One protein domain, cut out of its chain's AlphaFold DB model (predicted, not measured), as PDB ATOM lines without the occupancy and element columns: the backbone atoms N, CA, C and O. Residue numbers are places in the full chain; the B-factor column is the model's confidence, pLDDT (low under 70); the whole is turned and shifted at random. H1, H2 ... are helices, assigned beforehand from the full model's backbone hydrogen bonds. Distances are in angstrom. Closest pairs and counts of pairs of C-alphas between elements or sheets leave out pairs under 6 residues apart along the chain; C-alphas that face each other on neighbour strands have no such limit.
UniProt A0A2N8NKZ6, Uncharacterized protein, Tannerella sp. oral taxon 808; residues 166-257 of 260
ATOM      1  N   GLU A 166     167.789  60.818 180.336       91.62
ATOM      2  CA  GLU A 166     166.542  61.049 179.617       91.62
ATOM      3  C   GLU A 166     166.148  62.529 179.559       91.62
ATOM      4  O   GLU A 166     165.306  62.910 178.754       91.62
ATOM      5  N   GLU A 167     166.762  63.376 180.387       89.38
ATOM      6  CA  GLU A 167     166.529  64.820 180.377       89.38
ATOM      7  C   GLU A 167     167.439  65.555 179.384       89.38
ATOM      8  O   GLU A 167     167.223  66.742 179.137       89.38
ATOM      9  N   LEU A 168     168.448  64.869 178.832       92.44
ATOM     10  CA  LEU A 168     169.475  65.452 177.963       92.44
ATOM     11  C   LEU A 168     169.027  65.589 176.503       92.44
ATOM     12  O   LEU A 168     169.698  66.259 175.719       92.44
ATOM     13  N   TYR A 169     167.937  64.927 176.116       92.31
ATOM     14  CA  TYR A 169     167.464  64.909 174.739       92.31
ATOM     15  C   TYR A 169     165.947  64.701 174.641       92.31
ATOM     16  O   TYR A 169     165.310  64.159 175.540       92.31
ATOM     17  N   ASN A 170     165.371  65.086 173.505       92.06
ATOM     18  CA  ASN A 170     163.998  64.801 173.110       92.06
ATOM     19  C   ASN A 170     163.999  63.966 171.817       92.06
ATOM     20  O   ASN A 170     164.663  64.319 170.839       92.06
ATOM     21  N   MET A 171     163.251  62.858 171.823       94.69
ATOM     22  CA  MET A 171     163.135  61.928 170.692       94.69
ATOM     23  C   MET A 171     161.750  61.931 170.033       94.69
ATOM     24  O   MET A 171     161.537  61.149 169.110       94.69
ATOM     25  N   ASP A 172     160.823  62.806 170.429       93.81
ATOM     26  CA  ASP A 172     159.412  62.727 170.022       93.81
ATOM     27  C   ASP A 172     159.261  62.716 168.493       93.81
ATOM     28  O   ASP A 172     158.614  61.835 167.916       93.81
ATOM     29  N   ARG A 173     159.926  63.664 167.817       90.19
ATOM     30  CA  ARG A 173     159.883  63.771 166.353       90.19
ATOM     31  C   ARG A 173     160.623  62.626 165.666       90.19
ATOM     32  O   ARG A 173     160.176  62.147 164.624       90.19
ATOM     33  N   TYR A 174     161.738  62.178 166.236       96.12
ATOM     34  CA  TYR A 174     162.473  61.018 165.737       96.12
ATOM     35  C   TYR A 174     161.606  59.751 165.780       96.12
ATOM     36  O   TYR A 174     161.491  59.046 164.780       96.12
ATOM     37  N   GLU A 175     160.944  59.481 166.904       96.38
ATOM     38  CA  GLU A 175     160.100  58.299 167.095       96.38
ATOM     39  C   GLU A 175     158.847  58.311 166.216       96.38
ATOM     40  O   GLU A 175     158.367  57.259 165.789       96.38
ATOM     41  N   GLU A 176     158.283  59.488 165.952       96.75
ATOM     42  CA  GLU A 176     157.210  59.656 164.973       96.75
ATOM     43  C   GLU A 176     157.684  59.277 163.563       96.75
ATOM     44  O   GLU A 176     157.094  58.396 162.936       96.75
ATOM     45  N   LEU A 177     158.803  59.851 163.108       95.25
ATOM     46  CA  LEU A 177     159.368  59.572 161.785       95.25
ATOM     47  C   LEU A 177     159.746  58.100 161.613       95.25
ATOM     48  O   LEU A 177     159.440  57.499 160.586       95.25
ATOM     49  N   VAL A 178     160.376  57.491 162.619       97.06
ATOM     50  CA  VAL A 178     160.716  56.064 162.577       97.06
ATOM     51  C   VAL A 178     159.453  55.212 162.465       97.06
ATOM     52  O   VAL A 178     159.428  54.283 161.664       97.06
ATOM     53  N   ARG A 179     158.375  55.542 163.189       97.56
ATOM     54  CA  ARG A 179     157.098  54.820 163.054       97.56
ATOM     55  C   ARG A 179     156.524  54.912 161.642       97.56
ATOM     56  O   ARG A 179     156.050  53.898 161.135       97.56
ATOM     57  N   GLU A 180     156.579  56.080 161.010       97.25
ATOM     58  CA  GLU A 180     156.137  56.260 159.620       97.25
ATOM     59  C   GLU A 180     156.996  55.451 158.636       97.25
ATOM     60  O   GLU A 180     156.463  54.765 157.760       97.25
ATOM     61  N   ILE A 181     158.322  55.468 158.809       96.75
ATOM     62  CA  ILE A 181     159.268  54.716 157.974       96.75
ATOM     63  C   ILE A 181     158.987  53.215 158.065       96.75
ATOM     64  O   ILE A 181     158.900  52.539 157.037       96.75
ATOM     65  N   GLU A 182     158.795  52.689 159.274       94.81
ATOM     66  CA  GLU A 182     158.529  51.266 159.485       94.81
ATOM     67  C   GLU A 182     157.199  50.827 158.857       94.81
ATOM     68  O   GLU A 182     157.126  49.741 158.278       94.81
ATOM     69  N   GLN A 183     156.181  51.692 158.886       96.94
ATOM     70  CA  GLN A 183     154.868  51.443 158.276       96.94
ATOM     71  C   GLN A 183     154.846  51.587 156.749       96.94
ATOM     72  O   GLN A 183     153.856  51.214 156.124       96.94
ATOM     73  N   SER A 184     155.906  52.122 156.141       96.69
ATOM     74  CA  SER A 184     155.968  52.316 154.693       96.69
ATOM     75  C   SER A 184     156.229  51.014 153.922       96.69
ATOM     76  O   SER A 184     156.809  50.059 154.444       96.69
ATOM     77  N   ASP A 185     155.884  51.016 152.635       97.06
ATOM     78  CA  ASP A 185     156.195  49.932 151.692       97.06
ATOM     79  C   ASP A 185     157.619  50.036 151.102       97.06
ATOM     80  O   ASP A 185     157.948  49.357 150.129       97.06
ATOM     81  N   ALA A 186     158.469  50.915 151.650       94.31
ATOM     82  CA  ALA A 186     159.833  51.101 151.167       94.31
ATOM     83  C   ALA A 186     160.688  49.839 151.370       94.31
ATOM     84  O   ALA A 186     160.498  49.073 152.316       94.31
ATOM     85  N   GLU A 187     161.671  49.643 150.493       97.38
ATOM     86  CA  GLU A 187     162.638  48.556 150.637       97.38
ATOM     87  C   GLU A 187     163.491  48.735 151.903       97.38
ATOM     88  O   GLU A 187     163.791  49.859 152.311       97.38
ATOM     89  N   GLU A 188     163.931  47.629 152.507       95.88
ATOM     90  CA  GLU A 188     164.636  47.643 153.799       95.88
ATOM     91  C   GLU A 188     165.891  48.531 153.792       95.88
ATOM     92  O   GLU A 188     166.113  49.293 154.729       95.88
ATOM     93  N   GLY A 189     166.668  48.516 152.702       96.94
ATOM     94  CA  GLY A 189     167.845  49.382 152.576       96.94
ATOM     95  C   GLY A 189     167.496  50.876 152.553       96.94
ATOM     96  O   GLY A 189     168.253  51.703 153.059       96.94
ATOM     97  N   VAL A 190     166.324  51.235 152.020       95.50
ATOM     98  CA  VAL A 190     165.820  52.616 152.044       95.50
ATOM     99  C   VAL A 190     165.336  52.972 153.445       95.50
ATOM    100  O   VAL A 190     165.659  54.052 153.936       95.50
ATOM    101  N   LYS A 191     164.623  52.066 154.124       96.69
ATOM    102  CA  LYS A 191     164.204  52.268 155.520       96.69
ATOM    103  C   LYS A 191     165.399  52.487 156.440       96.69
ATOM    104  O   LYS A 191     165.370  53.395 157.265       96.69
ATOM    105  N   GLU A 192     166.468  51.714 156.263       96.94
ATOM    106  CA  GLU A 192     167.695  51.858 157.043       96.94
ATOM    107  C   GLU A 192     168.325  53.245 156.870       96.94
ATOM    108  O   GLU A 192     168.590  53.929 157.861       96.94
ATOM    109  N   PHE A 193     168.479  53.709 155.626       96.50
ATOM    110  CA  PHE A 193     168.951  55.066 155.345       96.50
ATOM    111  C   PHE A 193     168.047  56.133 155.980       96.50
ATOM    112  O   PHE A 193     168.534  57.068 156.621       96.50
ATOM    113  N   LEU A 194     166.727  55.987 155.844       94.75
ATOM    114  CA  LEU A 194     165.765  56.941 156.391       94.75
ATOM    115  C   LEU A 194     165.787  56.977 157.924       94.75
ATOM    116  O   LEU A 194     165.641  58.057 158.487       94.75
ATOM    117  N   ARG A 195     166.038  55.853 158.608       96.44
ATOM    118  CA  ARG A 195     166.241  55.831 160.069       96.44
ATOM    119  C   ARG A 195     167.476  56.625 160.482       96.44
ATOM    120  O   ARG A 195     167.398  57.422 161.415       96.44
ATOM    121  N   MET A 196     168.596  56.455 159.774       95.56
ATOM    122  CA  MET A 196     169.802  57.253 160.035       95.56
ATOM    123  C   MET A 196     169.527  58.744 159.818       95.56
ATOM    124  O   MET A 196     169.916  59.578 160.631       95.56
ATOM    125  N   ALA A 197     168.798  59.088 158.754       90.25
ATOM    126  CA  ALA A 197     168.403  60.465 158.492       90.25
ATOM    127  C   ALA A 197     167.427  61.007 159.547       90.25
ATOM    128  O   ALA A 197     167.502  62.191 159.875       90.25
ATOM    129  N   ALA A 198     166.531  60.174 160.084       93.44
ATOM    130  CA  ALA A 198     165.580  60.566 161.118       93.44
ATOM    131  C   ALA A 198     166.291  60.982 162.411       93.44
ATOM    132  O   ALA A 198     165.806  61.879 163.097       93.44
ATOM    133  N   ALA A 199     167.456  60.400 162.726       91.81
ATOM    134  CA  ALA A 199     168.229  60.734 163.927       91.81
ATOM    135  C   ALA A 199     168.619  62.225 164.014       91.81
ATOM    136  O   ALA A 199     168.820  62.738 165.109       91.81
ATOM    137  N   ARG A 200     168.627  62.957 162.887       89.50
ATOM    138  CA  ARG A 200     168.797  64.426 162.851       89.50
ATOM    139  C   ARG A 200     167.682  65.203 163.564       89.50
ATOM    140  O   ARG A 200     167.825  66.399 163.771       89.50
ATOM    141  N   HIS A 201     166.562  64.552 163.871       88.88
ATOM    142  CA  HIS A 201     165.426  65.145 164.575       88.88
ATOM    143  C   HIS A 201     165.442  64.870 166.086       88.88
ATOM    144  O   HIS A 201     164.483  65.227 166.769       88.88
ATOM    145  N   ILE A 202     166.498  64.236 166.607       91.69
ATOM    146  CA  ILE A 202     166.748  64.164 168.048       91.69
ATOM    147  C   ILE A 202     167.266  65.534 168.490       91.69
ATOM    148  O   ILE A 202     168.257  66.026 167.951       91.69
ATOM    149  N   VAL A 203     166.589  66.154 169.454       89.50
ATOM    150  CA  VAL A 203     166.943  67.488 169.959       89.50
ATOM    151  C   VAL A 203     167.697  67.333 171.271       89.50
ATOM    152  O   VAL A 203     167.163  66.743 172.203       89.50
ATOM    153  N   PHE A 204     168.916  67.859 171.355       88.75
ATOM    154  CA  PHE A 204     169.742  67.822 172.565       88.75
ATOM    155  C   PHE A 204     169.575  69.103 173.395       88.75
ATOM    156  O   PHE A 204     169.572  70.202 172.844       88.75
ATOM    157  N   ASP A 205     169.459  68.971 174.719       83.56
ATOM    158  CA  ASP A 205     169.423  70.102 175.657       83.56
ATOM    159  C   ASP A 205     170.845  70.409 176.149       83.56
ATOM    160  O   ASP A 205     171.345  69.808 177.104       83.56
ATOM    161  N   TYR A 206     171.518  71.347 175.478       80.69
ATOM    162  CA  TYR A 206     172.918  71.682 175.761       80.69
ATOM    163  C   TYR A 206     173.140  72.291 177.151       80.69
ATOM    164  O   TYR A 206     174.217  72.118 177.723       80.69
ATOM    165  N   GLY A 207     172.126  72.935 177.737       78.56
ATOM    166  CA  GLY A 207     172.202  73.434 179.109       78.56
ATOM    167  C   GLY A 207     172.273  72.286 180.115       78.56
ATOM    168  O   GLY A 207     173.150  72.253 180.980       78.56
ATOM    169  N   ARG A 208     171.398  71.287 179.965       83.31
ATOM    170  CA  ARG A 208     171.410  70.085 180.814       83.31
ATOM    171  C   ARG A 208     172.611  69.189 180.554       83.31
ATOM    172  O   ARG A 208     173.133  68.592 181.491       83.31
ATOM    173  N   ILE A 209     173.070  69.106 179.311       88.44
ATOM    174  CA  ILE A 209     174.282  68.371 178.942       88.44
ATOM    175  C   ILE A 209     175.517  69.000 179.588       88.44
ATOM    176  O   ILE A 209     176.343  68.263 180.124       88.44
ATOM    177  N   ALA A 210     175.631  70.331 179.597       81.44
ATOM    178  CA  ALA A 210     176.717  71.037 180.273       81.44
ATOM    179  C   ALA A 210     176.721  70.764 181.787       81.44
ATOM    180  O   ALA A 210     177.772  70.469 182.360       81.44
ATOM    181  N   GLU A 211     175.548  70.782 182.426       84.50
ATOM    182  CA  GLU A 211     175.426  70.422 183.842       84.50
ATOM    183  C   GLU A 211     175.788  68.944 184.062       84.50
ATOM    184  O   GLU A 211     176.632  68.636 184.897       84.50
ATOM    185  N   PHE A 212     175.253  68.008 183.268       91.06
ATOM    186  CA  PHE A 212     175.599  66.583 183.355       91.06
ATOM    187  C   PHE A 212     177.102  66.334 183.180       91.06
ATOM    188  O   PHE A 212     177.685  65.540 183.921       91.06
ATOM    189  N   TYR A 213     177.730  67.025 182.227       88.94
ATOM    190  CA  TYR A 213     179.162  66.970 181.958       88.94
ATOM    191  C   TYR A 213     179.988  67.380 183.182       88.94
ATOM    192  O   TYR A 213     180.979  66.719 183.504       88.94
ATOM    193  N   ALA A 214     179.560  68.413 183.914       86.50
ATOM    194  CA  ALA A 214     180.247  68.876 185.118       86.50
ATOM    195  C   ALA A 214     180.283  67.809 186.235       86.50
ATOM    196  O   ALA A 214     181.235  67.756 187.013       86.50
ATOM    197  N   HIS A 215     179.284  66.915 186.277       88.44
ATOM    198  CA  HIS A 215     179.203  65.788 187.221       88.44
ATOM    199  C   HIS A 215     179.772  64.466 186.678       88.44
ATOM    200  O   HIS A 215     179.795  63.461 187.398       88.44
ATOM    201  N   ALA A 216     180.168  64.418 185.407       89.50
ATOM    202  CA  ALA A 216     180.596  63.195 184.744       89.50
ATOM    203  C   ALA A 216     182.034  62.794 185.126       89.50
ATOM    204  O   ALA A 216     182.889  63.630 185.424       89.50
ATOM    205  N   ASP A 217     182.322  61.490 185.105       91.44
ATOM    206  CA  ASP A 217     183.697  61.003 185.235       91.44
ATOM    207  C   ASP A 217     184.539  61.347 183.993       91.44
ATOM    208  O   ASP A 217     184.025  61.725 182.941       91.44
ATOM    209  N   LYS A 218     185.864  61.198 184.105       87.69
ATOM    210  CA  LYS A 218     186.801  61.587 183.040       87.69
ATOM    211  C   LYS A 218     186.624  60.822 181.733       87.69
ATOM    212  O   LYS A 218     186.920  61.372 180.677       87.69
ATOM    213  N   GLU A 219     186.176  59.574 181.792       92.12
ATOM    214  CA  GLU A 219     185.944  58.782 180.586       92.12
ATOM    215  C   GLU A 219     184.713  59.300 179.840       92.12
ATOM    216  O   GLU A 219     184.772  59.536 178.633       92.12
ATOM    217  N   THR A 220     183.636  59.562 180.577       90.56
ATOM    218  CA  THR A 220     182.393  60.124 180.050       90.56
ATOM    219  C   THR A 220     182.602  61.543 179.517       90.56
ATOM    220  O   THR A 220     182.176  61.829 178.402       90.56
ATOM    221  N   GLN A 221     183.317  62.407 180.251       85.50
ATOM    222  CA  GLN A 221     183.675  63.758 179.795       85.50
ATOM    223  C   GLN A 221     184.383  63.712 178.436       85.50
ATOM    224  O   GLN A 221     183.955  64.382 177.502       85.50
ATOM    225  N   ARG A 222     185.384  62.834 178.285       85.44
ATOM    226  CA  ARG A 222     186.099  62.653 177.015       85.44
ATOM    227  C   ARG A 222     185.168  62.245 175.871       85.44
ATOM    228  O   ARG A 222     185.299  62.767 174.773       85.44
ATOM    229  N   LEU A 223     184.234  61.320 176.100       87.00
ATOM    230  CA  LEU A 223     183.284  60.897 175.061       87.00
ATOM    231  C   LEU A 223     182.325  62.024 174.658       87.00
ATOM    232  O   LEU A 223     181.964  62.126 173.487       87.00
ATOM    233  N   MET A 224     181.925  62.868 175.610       87.12
ATOM    234  CA  MET A 224     181.083  64.037 175.347       87.12
ATOM    235  C   MET A 224     181.837  65.107 174.550       87.12
ATOM    236  O   MET A 224     181.276  65.662 173.607       87.12
ATOM    237  N   GLU A 225     183.111  65.347 174.868       80.69
ATOM    238  CA  GLU A 225     184.007  66.211 174.086       80.69
ATOM    239  C   GLU A 225     184.212  65.669 172.661       80.69
ATOM    240  O   GLU A 225     184.032  66.399 171.688       80.69
ATOM    241  N   ASP A 226     184.520  64.373 172.536       77.81
ATOM    242  CA  ASP A 226     184.714  63.669 171.259       77.81
ATOM    243  C   ASP A 226     183.434  63.633 170.404       77.81
ATOM    244  O   ASP A 226     183.508  63.342 169.215       77.81
ATOM    245  N   SER A 227     182.273  63.917 171.006       81.94
ATOM    246  CA  SER A 227     180.965  63.998 170.343       81.94
ATOM    247  C   SER A 227     180.469  65.441 170.162       81.94
ATOM    248  O   SER A 227     179.322  65.631 169.765       81.94
ATOM    249  N   ALA A 228     181.296  66.450 170.474       79.44
ATOM    250  CA  ALA A 228     180.947  67.875 170.445       79.44
ATOM    251  C   ALA A 228     179.666  68.232 171.232       79.44
ATOM    252  O   ALA A 228     178.893  69.102 170.834       79.44
ATOM    253  N   LEU A 229     179.435  67.562 172.365       80.81
ATOM    254  CA  LEU A 229     178.282  67.821 173.237       80.81
ATOM    255  C   LEU A 229     178.511  68.993 174.207       80.81
ATOM    256  O   LEU A 229     177.573  69.452 174.850       80.81
ATOM    257  N   VAL A 230     179.745  69.489 174.308       76.75
ATOM    258  CA  VAL A 230     180.139  70.649 175.119       76.75
ATOM    259  C   VAL A 230     181.141  71.505 174.344       76.75
ATOM    260  O   VAL A 230     181.828  71.005 173.453       76.75
ATOM    261  N   ILE A 231     181.249  72.794 174.679       64.69
ATOM    262  CA  ILE A 231     182.292  73.676 174.127       64.69
ATOM    263  C   ILE A 231     183.663  73.111 174.505       64.69
ATOM    264  O   ILE A 231     183.978  72.972 175.688       64.69
ATOM    265  N   ILE A 232     184.461  72.814 173.484       59.97
ATOM    266  CA  ILE A 232     185.821  72.283 173.574       59.97
ATOM    267  C   ILE A 232     186.843  73.347 173.159       59.97
ATOM    268  O   ILE A 232     186.538  74.237 172.364       59.97
ATOM    269  N   ASP A 233     188.070  73.238 173.679       58.88
ATOM    270  CA  ASP A 233     189.181  74.119 173.300       58.88
ATOM    271  C   ASP A 233     189.417  74.094 171.788       58.88
ATOM    272  O   ASP A 233     189.311  73.051 171.142       58.88
ATOM    273  N   TYR A 234     189.789  75.245 171.230       47.16
ATOM    274  CA  TYR A 234     190.067  75.401 169.807       47.16
ATOM    275  C   TYR A 234     191.036  74.344 169.261       47.16
ATOM    276  O   TYR A 234     190.786  73.763 168.209       47.16
ATOM    277  N   ASN A 235     192.118  74.037 169.983       53.66
ATOM    278  CA  ASN A 235     193.083  73.023 169.556       53.66
ATOM    279  C   ASN A 235     192.441  71.631 169.514       53.66
ATOM    280  O   ASN A 235     192.681  70.864 168.584       53.66
ATOM    281  N   ARG A 236     191.569  71.330 170.482       56.25
ATOM    282  CA  ARG A 236     190.838  70.062 170.543       56.25
ATOM    283  C   ARG A 236     189.793  69.955 169.430       56.25
ATOM    284  O   ARG A 236     189.648  68.893 168.830       56.25
ATOM    285  N   ALA A 237     189.120  71.055 169.099       49.47
ATOM    286  CA  ALA A 237     188.166  71.125 167.995       49.47
ATOM    287  C   ALA A 237     188.831  70.887 166.624       49.47
ATOM    288  O   ALA A 237     188.229  70.278 165.740       49.47
ATOM    289  N   VAL A 238     190.086  71.319 166.458       50.53
ATOM    290  CA  VAL A 238     190.902  71.036 165.266       50.53
ATOM    291  C   VAL A 238     191.320  69.565 165.212       50.53
ATOM    292  O   VAL A 238     191.163  68.936 164.169       50.53
ATOM    293  N   GLU A 239     191.805  68.994 166.320       54.62
ATOM    294  CA  GLU A 239     192.184  67.571 166.397       54.62
ATOM    295  C   GLU A 239     191.024  66.626 166.057       54.62
ATOM    296  O   GLU A 239     191.221  65.619 165.379       54.62
ATOM    297  N   LEU A 240     189.815  66.957 166.517       50.88
ATOM    298  CA  LEU A 240     188.604  66.167 166.291       50.88
ATOM    299  C   LEU A 240     187.944  66.442 164.927       50.88
ATOM    300  O   LEU A 240     186.928  65.834 164.599       50.88
ATOM    301  N   GLY A 241     188.521  67.331 164.111       50.97
ATOM    302  CA  GLY A 241     188.039  67.627 162.759       50.97
ATOM    303  C   GLY A 241     186.775  68.491 162.699       50.97
ATOM    304  O   GLY A 241     186.207  68.651 161.620       50.97
ATOM    305  N   TYR A 242     186.351  69.077 163.822       42.69
ATOM    306  CA  TYR A 242     185.204  69.990 163.896       42.69
ATOM    307  C   TYR A 242     185.504  71.374 163.317       42.69
ATOM    308  O   TYR A 242     184.593  72.095 162.919       42.69
ATOM    309  N   VAL A 243     186.784  71.735 163.220       43.12
ATOM    310  CA  VAL A 243     187.235  72.966 162.571       43.12
ATOM    311  C   VAL A 243     188.022  72.601 161.317       43.12
ATOM    312  O   VAL A 243     189.192  72.225 161.388       43.12
ATOM    313  N   LYS A 244     187.408  72.765 160.138       45.50
ATOM    314  CA  LYS A 244     188.164  72.887 158.884       45.50
ATOM    315  C   LYS A 244     188.827  74.255 158.882       45.50
ATOM    316  O   LYS A 244     188.245  75.252 158.459       45.50
ATOM    317  N   LEU A 245     190.025  74.317 159.448       39.91
ATOM    318  CA  LEU A 245     190.762  75.561 159.508       39.91
ATOM    319  C   LEU A 245     191.103  76.016 158.092       39.91
ATOM    320  O   LEU A 245     191.693  75.294 157.290       39.91
ATOM    321  N   LYS A 246     190.762  77.278 157.875       42.28
ATOM    322  CA  LYS A 246     191.168  78.237 156.850       42.28
ATOM    323  C   LYS A 246     192.703  78.404 156.754       42.28
ATOM    324  O   LYS A 246     193.184  79.515 156.563       42.28
ATOM    325  N   THR A 247     193.490  77.346 156.960       41.06
ATOM    326  CA  THR A 247     194.959  77.395 156.917       41.06
ATOM    327  C   THR A 247     195.437  77.597 155.485       41.06
ATOM    328  O   THR A 247     196.272  78.464 155.257       41.06
ATOM    329  N   GLU A 248     194.821  76.926 154.506       39.78
ATOM    330  CA  GLU A 248     195.142  77.128 153.081       39.78
ATOM    331  C   GLU A 248     194.904  78.586 152.639       39.78
ATOM    332  O   GLU A 248     195.677  79.152 151.873       39.78
ATOM    333  N   LEU A 249     193.887  79.248 153.203       39.66
ATOM    334  CA  LEU A 249     193.559  80.648 152.906       39.66
ATOM    335  C   LEU A 249     194.528  81.654 153.561       39.66
ATOM    336  O   LEU A 249     194.688  82.769 153.065       39.66
ATOM    337  N   LEU A 250     195.161  81.284 154.679       36.34
ATOM    338  CA  LEU A 250     196.186  82.099 155.342       36.34
ATOM    339  C   LEU A 250     197.560  81.943 154.683       36.34
ATOM    340  O   LEU A 250     198.307  82.918 154.626       36.34
ATOM    341  N   GLU A 251     197.878  80.757 154.159       42.53
ATOM    342  CA  GLU A 251     199.113  80.524 153.402       42.53
ATOM    343  C   GLU A 251     199.095  81.265 152.057       42.53
ATOM    344  O   GLU A 251     200.051  81.980 151.760       42.53
ATOM    345  N   LEU A 252     197.969  81.249 151.330       43.69
ATOM    346  CA  LEU A 252     197.771  82.049 150.109       43.69
ATOM    347  C   LEU A 252     197.948  83.559 150.343       43.69
ATOM    348  O   LEU A 252     198.596  84.249 149.560       43.69
ATOM    349  N   ARG A 253     197.437  84.088 151.463       38.41
ATOM    350  CA  ARG A 253     197.578  85.518 151.796       38.41
ATOM    351  C   ARG A 253     199.038  85.930 152.020       38.41
ATOM    352  O   ARG A 253     199.376  87.091 151.808       38.41
ATOM    353  N   ARG A 254     199.885  85.005 152.472       42.84
ATOM    354  CA  ARG A 254     201.284  85.277 152.817       42.84
ATOM    355  C   ARG A 254     202.222  85.193 151.609       42.84
ATOM    356  O   ARG A 254     203.295  85.787 151.653       42.84
ATOM    357  N   GLU A 255     201.825  84.490 150.550       48.16
ATOM    358  CA  GLU A 255     202.568  84.452 149.282       48.16
ATOM    359  C   GLU A 255     202.301  85.683 148.399       48.16
ATOM    360  O   GLU A 255     203.223  86.154 147.735       48.16
ATOM    361  N   ASP A 256     201.094  86.257 148.446       46.62
ATOM    362  CA  ASP A 256     200.703  87.363 147.555       46.62
ATOM    363  C   ASP A 256     201.061  88.772 148.069       46.62
ATOM    364  O   ASP A 256     201.079  89.726 147.290       46.62
ATOM    365  N   TYR A 257     201.376  88.921 149.360       46.28
ATOM    366  CA  TYR A 257     201.792  90.195 149.955       46.28
ATOM    367  C   TYR A 257     202.914  89.970 150.980       46.28
ATOM    368  O   TYR A 257     202.631  89.833 152.173       46.28
TER     369      TYR A 257
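This is residues 166 to 257 of the 260 residues of an uncharacterized protein of Tannerella sp. oral taxon 808 (UniProt A0A2N8NKZ6). This is an extended, open string of helices: a close hairpin of two helices, H1 and H2, side by side at one end, then H3 and H4, where the chain folds back once more but loosely, and then a trailing arm through the short H5 to H6. Residues 246 to 257, of which 247 to 256 belong to H6, stick out free at the far end. The stretch before H1 returns beside the stretch after H2, where residues 169 to 170 make a short antiparallel pairing with residues 203 to 204. The printed part has 92 residues, with six named helices in the order H1 to H6 and no named strand, and its class is all helix. The radius of gyration of the C-alphas is 19.4 A, and the flat outline spans 61 by 39 by 20 A.

Begin at the first printed residue, Glu 166, and go on to residues 169 to 170, which pair antiparallel with residues 203 to 204, a pairing too short to be a named strand. Next read H1, residues 172 to 183, and H2, residues 188 to 201, which make a helical hairpin. They touch, with 12 pairs of C-alphas within 8 A, and the closest C-alphas are those of Tyr 174 and His 201, 5.2 A apart. Their lines stand at a shallow tilt of 11 degrees, and they run opposite ways, with 9.6 A from centre to centre. Four residues further on you reach H3, residues 206 to 214, which is apart from H1 and from H2. It forms a helical hairpin with H4, residues 218 to 226, but the two only just touch, with 3 pairs of C-alphas within 8 A. Their closest C-alphas are those of Tyr 213 and Gln 221, 5.9 A apart, and their lines stand at a shallow tilt of 32 degrees, opposite ways. Go on to H5, residues 234 to 239: it touches no helix, but it and H4 are near each other, with 5 pairs of C-alphas within 10 A. Last comes H6, residues 247 to 256, which touches no helix and is apart from H5. In the backbones of H1, H3, H4, H5 and H6 every O i to N i+4 pair is within hydrogen-bond range; in H2 it is 8 of 10.

Find C-alpha 172 at (159.412, 62.727, 170.022); from there H1 runs 16.9 A to C-alpha 183. Look next at C-alpha 188, at (164.636, 47.643, 153.799), where H2, the longest helix with 14 residues, begins its 20.6 A to C-alpha 201. H3 measures 12.2 A from C-alpha 206 to C-alpha 214, and H4 measures 12.1 A from C-alpha 218 to C-alpha 226. H5 is short, six residues from Tyr 234 to Glu 239. H6 covers 14.8 A from Thr 247 to Asp 256, whose C-alpha you find at (200.703, 87.363, 147.555).

The two C-alphas farthest apart are those of Gln 183, at the end of H1, and Tyr 257, the last printed residue, at 61.4 A. Without the free stretch 246 to 257, the remaining 80 residues span 46 by 31 by 19 A. The printed part has no cut. The links from H1 to H2, H2 to H3 and H3 to H4 are tight, those from H4 to H5 and H5 to H6 are short, and no link is long. Read the B-factor column for the model's confidence: the mean pLDDT of the printed part is 77.8, and residues 231 to 257 are under 70. The mean is 96 in H1, 52 in H5 and 42 in H6.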